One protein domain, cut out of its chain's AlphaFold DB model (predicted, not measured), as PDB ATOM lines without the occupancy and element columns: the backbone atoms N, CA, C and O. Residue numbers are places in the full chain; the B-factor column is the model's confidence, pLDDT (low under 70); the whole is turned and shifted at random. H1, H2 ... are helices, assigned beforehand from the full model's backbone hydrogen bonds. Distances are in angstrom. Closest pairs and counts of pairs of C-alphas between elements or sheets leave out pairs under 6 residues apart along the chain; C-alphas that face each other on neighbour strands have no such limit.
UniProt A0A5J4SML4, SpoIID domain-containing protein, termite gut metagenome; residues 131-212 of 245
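Overview. This is residues 131 to 212 of the 245 residues of the protein "SpoIID domain-containing protein" of termite gut metagenome (UniProt A0A5J4SML4). The domain has little regular structure: long loops wind through the middle, with four short helices spread round them, H1 and H2 each alone, H3 and H4 near each other at the far end. Residues 145 to 146 pair briefly with 164 to 165, antiparallel. The 82 printed residues hold H1, H2, H3 and H4 in that order and no named strand; the class is all helix, with 24 residues in named elements. The whole is loose, radius of gyration of the C-alphas 15.3 A, spans 41 by 35 by 24 A.

Arrangement. H1, residues 149 to 152, is apart from H2, residues 179 to 187. H2 is apart from H3, residues 199 to 205. H3 and H4, residues 208 to 211, are close but not clearly touching; their closest C-alphas, Ser 203 and Gln 211, are 7.5 A apart. Every O i to N i+4 pair is within hydrogen-bond range in H2, 1 of 3 in H3, beside 3 of 4 O i to N i+3 pairs.

Along the chain. H1, 5.5 A long from first to last C-alpha, begins at C-alpha 149 (622.667, 408.943, 445.318). H2 measures 11.8 A, H3 10.3 A. H4, 5.0 A, ends at C-alpha 211 (647.403, 400.293, 430.493).

Size, cuts and confidence. The farthest C-alphas, Gly 131 and Glu 212, are 45.3 A apart. The printed part has no cut. Links H1 to H2 and H2 to H3 are long. pLDDT is under 70 at residues 139 to 141, 152 and 202 to 212.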
ATOM      1  N   GLY A 131     620.435 427.068 448.457       87.19
ATOM      2  CA  GLY A 131     621.275 427.849 449.370       87.19
ATOM      3  C   GLY A 131     622.169 427.022 450.303       87.19
ATOM      4  O   GLY A 131     622.833 427.604 451.158       87.19
ATOM      5  N   LYS A 132     622.223 425.693 450.145       83.38
ATOM      6  CA  LYS A 132     623.123 424.794 450.886       83.38
ATOM      7  C   LYS A 132     624.201 424.234 449.964       83.38
ATOM      8  O   LYS A 132     623.941 424.013 448.785       83.38
ATOM      9  N   ILE A 133     625.397 423.997 450.503       79.88
ATOM     10  CA  ILE A 133     626.494 423.350 449.769       79.88
ATOM     11  C   ILE A 133     626.074 421.932 449.382       79.88
ATOM     12  O   ILE A 133     625.592 421.176 450.227       79.88
ATOM     13  N   CYS A 134     626.238 421.595 448.103       82.12
ATOM     14  CA  CYS A 134     625.932 420.267 447.583       82.12
ATOM     15  C   CYS A 134     626.959 419.226 448.047       82.12
ATOM     16  O   CYS A 134     628.158 419.499 448.088       82.12
ATOM     17  N   ASP A 135     626.496 417.992 448.266       75.50
ATOM     18  CA  ASP A 135     627.357 416.810 448.113       75.50
ATOM     19  C   ASP A 135     627.751 416.702 446.625       75.50
ATOM     20  O   ASP A 135     626.886 416.692 445.749       75.50
ATOM     21  N   ALA A 136     629.053 416.707 446.335       76.50
ATOM     22  CA  ALA A 136     629.600 416.809 444.980       76.50
ATOM     23  C   ALA A 136     630.514 415.622 444.635       76.50
ATOM     24  O   ALA A 136     631.612 415.800 444.099       76.50
ATOM     25  N   ARG A 137     630.087 414.397 444.971       72.12
ATOM     26  CA  ARG A 137     630.791 413.171 444.562       72.12
ATOM     27  C   ARG A 137     630.915 413.082 443.039       72.12
ATOM     28  O   ARG A 137     629.998 413.422 442.298       72.12
ATOM     29  N   PHE A 138     632.051 412.563 442.586       71.75
ATOM     30  CA  PHE A 138     632.354 412.331 441.177       71.75
ATOM     31  C   PHE A 138     632.926 410.922 440.990       71.75
ATOM     32  O   PHE A 138     633.405 410.302 441.939       71.75
ATOM     33  N   SER A 139     632.900 410.408 439.761       62.81
ATOM     34  CA  SER A 139     633.501 409.121 439.411       62.81
ATOM     35  C   SER A 139     634.373 409.251 438.164       62.81
ATOM     36  O   SER A 139     634.138 410.093 437.302       62.81
ATOM     37  N   LYS A 140     635.414 408.415 438.069       64.00
ATOM     38  CA  LYS A 140     636.297 408.355 436.889       64.00
ATOM     39  C   LYS A 140     635.561 407.812 435.659       64.00
ATOM     40  O   LYS A 140     635.819 408.244 434.542       64.00
ATOM     41  N   CYS A 141     634.704 406.821 435.868       65.06
ATOM     42  CA  CYS A 141     633.923 406.166 434.830       65.06
ATOM     43  C   CYS A 141     632.582 405.761 435.433       65.06
ATOM     44  O   CYS A 141     632.552 405.059 436.442       65.06
ATOM     45  N   CYS A 142     631.490 406.208 434.821       70.62
ATOM     46  CA  CYS A 142     630.129 405.911 435.263       70.62
ATOM     47  C   CYS A 142     629.488 404.764 434.461       70.62
ATOM     48  O   CYS A 142     628.321 404.445 434.641       70.62
ATOM     49  N   GLY A 143     630.225 404.146 433.530       70.81
ATOM     50  CA  GLY A 143     629.674 403.079 432.692       70.81
ATOM     51  C   GLY A 143     628.612 403.561 431.694       70.81
ATOM     52  O   GLY A 143     627.880 402.735 431.160       70.81
ATOM     53  N   GLY A 144     628.522 404.873 431.450       74.31
ATOM     54  CA  GLY A 144     627.531 405.498 430.573       74.31
ATOM     55  C   GLY A 144     626.291 406.047 431.290       74.31
ATOM     56  O   GLY A 144     625.452 406.675 430.645       74.31
ATOM     57  N   ALA A 145     626.146 405.871 432.601       79.56
ATOM     58  CA  ALA A 145     624.988 406.373 433.338       79.56
ATOM     59  C   ALA A 145     625.373 406.878 434.731       79.56
ATOM     60  O   ALA A 145     626.140 406.241 435.445       79.56
ATOM     61  N   PHE A 146     624.813 408.014 435.134       80.25
ATOM     62  CA  PHE A 146     624.818 408.449 436.524       80.25
ATOM     63  C   PHE A 146     623.721 407.719 437.293       80.25
ATOM     64  O   PHE A 146     622.626 407.506 436.768       80.25
ATOM     65  N   GLU A 147     624.017 407.380 438.543       75.88
ATOM     66  CA  GLU A 147     623.080 406.750 439.468       75.88
ATOM     67  C   GLU A 147     622.479 407.774 440.429       75.88
ATOM     68  O   GLU A 147     623.070 408.819 440.708       75.88
ATOM     69  N   GLU A 148     621.304 407.459 440.972       79.31
ATOM     70  CA  GLU A 148     620.742 408.252 442.064       79.31
ATOM     71  C   GLU A 148     621.534 407.989 443.351       79.31
ATOM     72  O   GLU A 148     621.771 406.835 443.721       79.31
ATOM     73  N   PHE A 149     621.879 409.052 444.083       78.69
ATOM     74  CA  PHE A 149     622.667 408.943 445.318       78.69
ATOM     75  C   PHE A 149     622.106 407.906 446.298       78.69
ATOM     76  O   PHE A 149     622.863 407.140 446.901       78.69
ATOM     77  N   GLN A 150     620.774 407.860 446.408       74.44
ATOM     78  CA  GLN A 150     620.081 407.063 447.411       74.44
ATOM     79  C   GLN A 150     620.303 405.550 447.301       74.44
ATOM     80  O   GLN A 150     620.189 404.830 448.292       74.44
ATOM     81  N   TYR A 151     620.626 405.066 446.099       76.75
ATOM     82  CA  TYR A 151     620.831 403.643 445.836       76.75
ATOM     83  C   TYR A 151     622.298 403.224 445.928       76.75
ATOM     84  O   TYR A 151     622.581 402.039 446.091       76.75
ATOM     85  N   CYS A 152     623.228 404.177 445.841       69.62
ATOM     86  CA  CYS A 152     624.662 403.897 445.899       69.62
ATOM     87  C   CYS A 152     625.268 404.125 447.284       69.62
ATOM     88  O   CYS A 152     626.248 403.465 447.624       69.62
ATOM     89  N   TRP A 153     624.728 405.068 448.059       73.12
ATOM     90  CA  TRP A 153     625.412 405.590 449.242       73.12
ATOM     91  C   TRP A 153     624.574 405.478 450.510       73.12
ATOM     92  O   TRP A 153     624.783 404.577 451.319       73.12
ATOM     93  N   GLU A 154     623.623 406.384 450.696       77.12
ATOM     94  CA  GLU A 154     622.740 406.423 451.858       77.12
ATOM     95  C   GLU A 154     621.321 406.566 451.351       77.12
ATOM     96  O   GLU A 154     621.122 407.288 450.388       77.12
ATOM     97  N   ASN A 155     620.333 405.952 452.000       85.31
ATOM     98  CA  ASN A 155     618.934 406.008 451.567       85.31
ATOM     99  C   ASN A 155     618.278 407.379 451.861       85.31
ATOM    100  O   ASN A 155     617.308 407.478 452.615       85.31
ATOM    101  N   ILE A 156     618.866 408.442 451.315       85.88
ATOM    102  CA  ILE A 156     618.465 409.839 451.431       85.88
ATOM    103  C   ILE A 156     618.433 410.417 450.010       85.88
ATOM    104  O   ILE A 156     619.453 410.414 449.316       85.88
ATOM    105  N   PRO A 157     617.279 410.917 449.540       87.44
ATOM    106  CA  PRO A 157     617.188 411.504 448.215       87.44
ATOM    107  C   PRO A 157     617.838 412.893 448.189       87.44
ATOM    108  O   PRO A 157     617.451 413.793 448.933       87.44
ATOM    109  N   HIS A 158     618.776 413.082 447.264       86.25
ATOM    110  CA  HIS A 158     619.335 414.386 446.914       86.25
ATOM    111  C   HIS A 158     618.829 414.773 445.517       86.25
ATOM    112  O   HIS A 158     619.256 414.155 444.543       86.25
ATOM    113  N   PRO A 159     617.941 415.781 445.376       93.19
ATOM    114  CA  PRO A 159     617.328 416.117 444.084       93.19
ATOM    115  C   PRO A 159     618.327 416.471 442.976       93.19
ATOM    116  O   PRO A 159     618.035 416.287 441.800       93.19
ATOM    117  N   TYR A 160     619.506 416.970 443.353       90.38
ATOM    118  CA  TYR A 160     620.594 417.333 442.445       90.38
ATOM    119  C   TYR A 160     621.552 416.168 442.119       90.38
ATOM    120  O   TYR A 160     622.442 416.343 441.295       90.38
ATOM    121  N   LEU A 161     621.383 414.992 442.739       84.25
ATOM    122  CA  LEU A 161     622.133 413.760 442.446       84.25
ATOM    123  C   LEU A 161     621.177 412.684 441.924       84.25
ATOM    124  O   LEU A 161     620.969 411.636 442.544       84.25
ATOM    125  N   SER A 162     620.548 412.994 440.794       86.25
ATOM    126  CA  SER A 162     619.621 412.115 440.088       86.25
ATOM    127  C   SER A 162     620.330 411.269 439.034       86.25
ATOM    128  O   SER A 162     621.346 411.679 438.473       86.25
ATOM    129  N   LYS A 163     619.727 410.135 438.673       84.12
ATOM    130  CA  LYS A 163     620.163 409.369 437.504       84.12
ATOM    131  C   LYS A 163     620.032 410.172 436.218       84.12
ATOM    132  O   LYS A 163     619.063 410.910 436.033       84.12
ATOM    133  N   GLN A 164     620.972 409.965 435.304       85.69
ATOM    134  CA  GLN A 164     620.952 410.551 433.967       85.69
ATOM    135  C   GLN A 164     621.931 409.807 433.052       85.69
ATOM    136  O   GLN A 164     622.911 409.226 433.512       85.69
ATOM    137  N   ARG A 165     621.684 409.821 431.741       88.75
ATOM    138  CA  ARG A 165     622.632 409.304 430.754       88.75
ATOM    139  C   ARG A 165     623.869 410.204 430.653       88.75
ATOM    140  O   ARG A 165     623.748 411.412 430.481       88.75
ATOM    141  N   ASP A 166     625.056 409.603 430.688       83.44
ATOM    142  CA  ASP A 166     626.326 410.308 430.473       83.44
ATOM    143  C   ASP A 166     626.570 410.559 428.976       83.44
ATOM    144  O   ASP A 166     627.445 409.946 428.385       83.44
ATOM    145  N   SER A 167     625.740 411.360 428.311       87.25
ATOM    146  CA  SER A 167     625.866 411.669 426.877       87.25
ATOM    147  C   SER A 167     625.296 413.051 426.578       87.25
ATOM    148  O   SER A 167     624.433 413.557 427.295       87.25
ATOM    149  N   GLN A 168     625.797 413.679 425.511       87.00
ATOM    150  CA  GLN A 168     625.254 414.943 425.024       87.00
ATOM    151  C   GLN A 168     623.980 414.740 424.198       87.00
ATOM    152  O   GLN A 168     623.087 415.587 424.226       87.00
ATOM    153  N   SER A 169     623.925 413.655 423.422       89.19
ATOM    154  CA  SER A 169     622.888 413.414 422.415       89.19
ATOM    155  C   SER A 169     621.804 412.441 422.892       89.19
ATOM    156  O   SER A 169     620.651 412.540 422.467       89.19
ATOM    157  N   ILE A 170     622.151 411.525 423.802       86.62
ATOM    158  CA  ILE A 170     621.267 410.492 424.337       86.62
ATOM    159  C   ILE A 170     620.929 410.849 425.782       86.62
ATOM    160  O   ILE A 170     621.814 410.953 426.624       86.62
ATOM    161  N   ILE A 171     619.639 411.004 426.078       86.50
ATOM    162  CA  ILE A 171     619.162 411.391 427.417       86.50
ATOM    163  C   ILE A 171     618.530 410.196 428.143       86.50
ATOM    164  O   ILE A 171     618.584 410.100 429.368       86.50
ATOM    165  N   GLU A 172     617.947 409.266 427.388       87.75
ATOM    166  CA  GLU A 172     617.232 408.119 427.936       87.75
ATOM    167  C   GLU A 172     618.185 407.016 428.407       87.75
ATOM    168  O   GLU A 172     619.205 406.716 427.778       87.75
ATOM    169  N   LEU A 173     617.819 406.390 429.524       82.06
ATOM    170  CA  LEU A 173     618.474 405.193 430.038       82.06
ATOM    171  C   LEU A 173     617.706 403.953 429.560       82.06
ATOM    172  O   LEU A 173     616.475 403.944 429.641       82.06
ATOM    173  N   PRO A 174     618.397 402.902 429.086       80.38
ATOM    174  CA  PRO A 174     617.737 401.653 428.729       80.38
ATOM    175  C   PRO A 174     617.166 400.949 429.966       80.38
ATOM    176  O   PRO A 174     617.693 401.070 431.074       80.38
ATOM    177  N   ASP A 175     616.113 400.152 429.773       82.31
ATOM    178  CA  ASP A 175     615.572 399.305 430.836       82.31
ATOM    179  C   ASP A 175     616.401 398.022 430.990       82.31
ATOM    180  O   ASP A 175     616.131 396.985 430.374       82.31
ATOM    181  N   LEU A 176     617.404 398.095 431.865       77.62
ATOM    182  CA  LEU A 176     618.323 396.994 432.162       77.62
ATOM    183  C   LEU A 176     617.666 395.806 432.893       77.62
ATOM    184  O   LEU A 176     618.330 394.803 433.137       77.62
ATOM    185  N   ARG A 177     616.368 395.869 433.229       76.69
ATOM    186  CA  ARG A 177     615.617 394.695 433.716       76.69
ATOM    187  C   ARG A 177     615.322 393.701 432.592       76.69
ATOM    188  O   ARG A 177     614.964 392.558 432.866       76.69
ATOM    189  N   THR A 178     615.447 394.134 431.338       79.25
ATOM    190  CA  THR A 178     615.311 393.267 430.167       79.25
ATOM    191  C   THR A 178     616.680 392.730 429.757       79.25
ATOM    192  O   THR A 178     617.636 393.486 429.596       79.25
ATOM    193  N   GLU A 179     616.784 391.411 429.576       79.94
ATOM    194  CA  GLU A 179     618.064 390.758 429.263       79.94
ATOM    195  C   GLU A 179     618.673 391.271 427.951       79.94
ATOM    196  O   GLU A 179     619.881 391.458 427.865       79.94
ATOM    197  N   ILE A 180     617.833 391.588 426.961       86.81
ATOM    198  CA  ILE A 180     618.259 392.118 425.658       86.81
ATOM    199  C   ILE A 180     618.936 393.486 425.808       86.81
ATOM    200  O   ILE A 180     620.025 393.697 425.271       86.81
ATOM    201  N   GLU A 181     618.324 394.420 426.542       77.69
ATOM    202  CA  GLU A 181     618.912 395.749 426.728       77.69
ATOM    203  C   GLU A 181     620.121 395.706 427.668       77.69
ATOM    204  O   GLU A 181     621.097 396.415 427.428       77.69
ATOM    205  N   ALA A 182     620.114 394.830 428.680       72.31
ATOM    206  CA  ALA A 182     621.275 394.598 429.535       72.31
ATOM    207  C   ALA A 182     622.464 394.023 428.750       72.31
ATOM    208  O   ALA A 182     623.584 394.521 428.865       72.31
ATOM    209  N   GLU A 183     622.233 393.016 427.904       73.25
ATOM    210  CA  GLU A 183     623.266 392.441 427.045       73.25
ATOM    211  C   GLU A 183     623.821 393.488 426.079       73.25
ATOM    212  O   GLU A 183     625.039 393.636 425.961       73.25
ATOM    213  N   LYS A 184     622.942 394.253 425.427       75.50
ATOM    214  CA  LYS A 184     623.341 395.346 424.543       75.50
ATOM    215  C   LYS A 184     624.184 396.379 425.289       75.50
ATOM    216  O   LYS A 184     625.233 396.764 424.783       75.50
ATOM    217  N   TRP A 185     623.784 396.792 426.490       76.75
ATOM    218  CA  TRP A 185     624.533 397.754 427.302       76.75
ATOM    219  C   TRP A 185     625.918 397.239 427.711       76.75
ATOM    220  O   TRP A 185     626.898 397.969 427.626       76.75
ATOM    221  N   ILE A 186     626.019 395.967 428.109       73.25
ATOM    222  CA  ILE A 186     627.268 395.355 428.589       73.25
ATOM    223  C   ILE A 186     628.229 395.012 427.448       73.25
ATOM    224  O   ILE A 186     629.442 395.048 427.648       73.25
ATOM    225  N   ARG A 187     627.719 394.611 426.277       72.06
ATOM    226  CA  ARG A 187     628.546 394.136 425.150       72.06
ATOM    227  C   ARG A 187     628.896 395.215 424.137       72.06
ATOM    228  O   ARG A 187     629.660 394.945 423.207       72.06
ATOM    229  N   THR A 188     628.303 396.395 424.263       72.69
ATOM    230  CA  THR A 188     628.580 397.531 423.387       72.69
ATOM    231  C   THR A 188     629.190 398.676 424.185       72.69
ATOM    232  O   THR A 188     629.116 398.706 425.408       72.69
ATOM    233  N   ALA A 189     629.800 399.623 423.477       72.44
ATOM    234  CA  ALA A 189     630.322 400.858 424.046       72.44
ATOM    235  C   ALA A 189     629.450 402.024 423.550       72.44
ATOM    236  O   ALA A 189     629.813 402.682 422.571       72.44
ATOM    237  N   PRO A 190     628.247 402.226 424.119       74.81
ATOM    238  CA  PRO A 190     627.384 403.325 423.708       74.81
ATOM    239  C   PRO A 190     628.047 404.671 424.035       74.81
ATOM    240  O   PRO A 190     628.849 404.761 424.962       74.81
ATOM    241  N   GLU A 191     627.687 405.722 423.290       84.44
ATOM    242  CA  GLU A 191     628.266 407.068 423.430       84.44
ATOM    243  C   GLU A 191     628.298 407.509 424.896       84.44
ATOM    244  O   GLU A 191     627.251 407.589 425.534       84.44
ATOM    245  N   ALA A 192     629.475 407.787 425.449       82.56
ATOM    246  CA  ALA A 192     629.576 408.331 426.791       82.56
ATOM    247  C   ALA A 192     630.749 409.293 426.928       82.56
ATOM    248  O   ALA A 192     631.788 409.062 426.310       82.56
ATOM    249  N   PHE A 193     630.620 410.331 427.755       82.81
ATOM    250  CA  PHE A 193     631.748 411.225 428.034       82.81
ATOM    251  C   PHE A 193     632.882 410.479 428.738       82.81
ATOM    252  O   PHE A 193     634.055 410.730 428.464       82.81
ATOM    253  N   CYS A 194     632.548 409.508 429.593       71.00
ATOM    254  CA  CYS A 194     633.539 408.652 430.233       71.00
ATOM    255  C   CYS A 194     634.178 407.610 429.288       71.00
ATOM    256  O   CYS A 194     635.044 406.848 429.723       71.00
ATOM    257  N   HIS A 195     633.755 407.533 428.020       79.06
ATOM    258  CA  HIS A 195     634.315 406.631 427.013       79.06
ATOM    259  C   HIS A 195     635.223 407.391 426.037       79.06
ATOM    260  O   HIS A 195     634.803 408.318 425.351       79.06
ATOM    261  N   THR A 196     636.475 406.948 425.917       77.50
ATOM    262  CA  THR A 196     637.406 407.417 424.885       77.50
ATOM    263  C   THR A 196     638.309 406.279 424.426       77.50
ATOM    264  O   THR A 196     638.742 405.451 425.226       77.50
ATOM    265  N   THR A 197     638.612 406.248 423.131       77.31
ATOM    266  CA  THR A 197     639.578 405.314 422.526       77.31
ATOM    267  C   THR A 197     640.914 405.988 422.204       77.31
ATOM    268  O   THR A 197     641.831 405.348 421.680       77.31
ATOM    269  N   ASP A 198     641.053 407.276 422.530       80.31
ATOM    270  CA  ASP A 198     642.273 408.032 422.289       80.31
ATOM    271  C   ASP A 198     643.378 407.585 423.256       80.31
ATOM    272  O   ASP A 198     643.389 407.909 424.446       80.31
ATOM    273  N   LYS A 199     644.351 406.844 422.719       77.38
ATOM    274  CA  LYS A 199     645.500 406.328 423.473       77.38
ATOM    275  C   LYS A 199     646.350 407.435 424.094       77.38
ATOM    276  O   LYS A 199     646.938 407.215 425.152       77.38
ATOM    277  N   HIS A 200     646.434 408.602 423.455       78.31
ATOM    278  CA  HIS A 200     647.174 409.733 423.993       78.31
ATOM    279  C   HIS A 200     646.490 410.265 425.251       78.31
ATOM    280  O   HIS A 200     647.155 410.395 426.276       78.31
ATOM    281  N   ILE A 201     645.169 410.464 425.211       74.88
ATOM    282  CA  ILE A 201     644.368 410.858 426.381       74.88
ATOM    283  C   ILE A 201     644.487 409.794 427.477       74.88
ATOM    284  O   ILE A 201     644.870 410.109 428.600       74.88
ATOM    285  N   LEU A 202     644.253 408.519 427.155       69.38
ATOM    286  CA  LEU A 202     644.313 407.426 428.133       69.38
ATOM    287  C   LEU A 202     645.677 407.327 428.836       69.38
ATOM    288  O   LEU A 202     645.727 407.112 430.047       69.38
ATOM    289  N   SER A 203     646.780 407.553 428.117       68.44
ATOM    290  CA  SER A 203     648.132 407.515 428.693       68.44
ATOM    291  C   SER A 203     648.407 408.597 429.749       68.44
ATOM    292  O   SER A 203     649.334 408.444 430.544       68.44
ATOM    293  N   GLN A 204     647.606 409.669 429.784       66.94
ATOM    294  CA  GLN A 204     647.737 410.751 430.765       66.94
ATOM    295  C   GLN A 204     647.091 410.399 432.115       66.94
ATOM    296  O   GLN A 204     647.551 410.881 433.151       66.94
ATOM    297  N   PHE A 205     646.054 409.550 432.118       61.47
ATOM    298  CA  PHE A 205     645.245 409.240 433.309       61.47
ATOM    299  C   PHE A 205     645.409 407.803 433.823       61.47
ATOM    300  O   PHE A 205     645.129 407.541 434.993       61.47
ATOM    301  N   LEU A 206     645.827 406.867 432.964       60.50
ATOM    302  CA  LEU A 206     646.061 405.467 433.324       60.50
ATOM    303  C   LEU A 206     647.532 405.254 433.686       60.50
ATOM    304  O   LEU A 206     648.427 405.532 432.884       60.50
ATOM    305  N   ASN A 207     647.785 404.721 434.882       57.12
ATOM    306  CA  ASN A 207     649.122 404.261 435.256       57.12
ATOM    307  C   ASN A 207     649.499 403.034 434.405       57.12
ATOM    308  O   ASN A 207     648.621 402.357 433.884       57.12
ATOM    309  N   ARG A 208     650.795 402.701 434.285       46.56
ATOM    310  CA  ARG A 208     651.261 401.555 433.465       46.56
ATOM    311  C   ARG A 208     650.509 400.246 433.743       46.56
ATOM    312  O   ARG A 208     650.231 399.522 432.801       46.56
ATOM    313  N   TYR A 209     650.155 399.989 435.003       42.94
ATOM    314  CA  TYR A 209     649.364 398.821 435.408       42.94
ATOM    315  C   TYR A 209     647.962 398.800 434.765       42.94
ATOM    316  O   TYR A 209     647.528 397.777 434.252       42.94
ATOM    317  N   ASP A 210     647.292 399.953 434.695       47.69
ATOM    318  CA  ASP A 210     645.962 400.094 434.084       47.69
ATOM    319  C   ASP A 210     646.022 400.122 432.542       47.69
ATOM    320  O   ASP A 210     645.002 399.988 431.873       47.69
ATOM    321  N   GLN A 211     647.209 400.311 431.951       49.78
ATOM    322  CA  GLN A 211     647.403 400.293 430.493       49.78
ATOM    323  C   GLN A 211     647.497 398.871 429.923       49.78
ATOM    324  O   GLN A 211     647.330 398.693 428.718       49.78
ATOM    325  N   GLU A 212     647.741 397.858 430.761       45.66
ATOM    326  CA  GLU A 212     647.734 396.447 430.347       45.66
ATOM    327  C   GLU A 212     646.302 395.922 430.116       45.66
ATOM    328  O   GLU A 212     646.108 394.940 429.402       45.66
TER     329      GLU A 212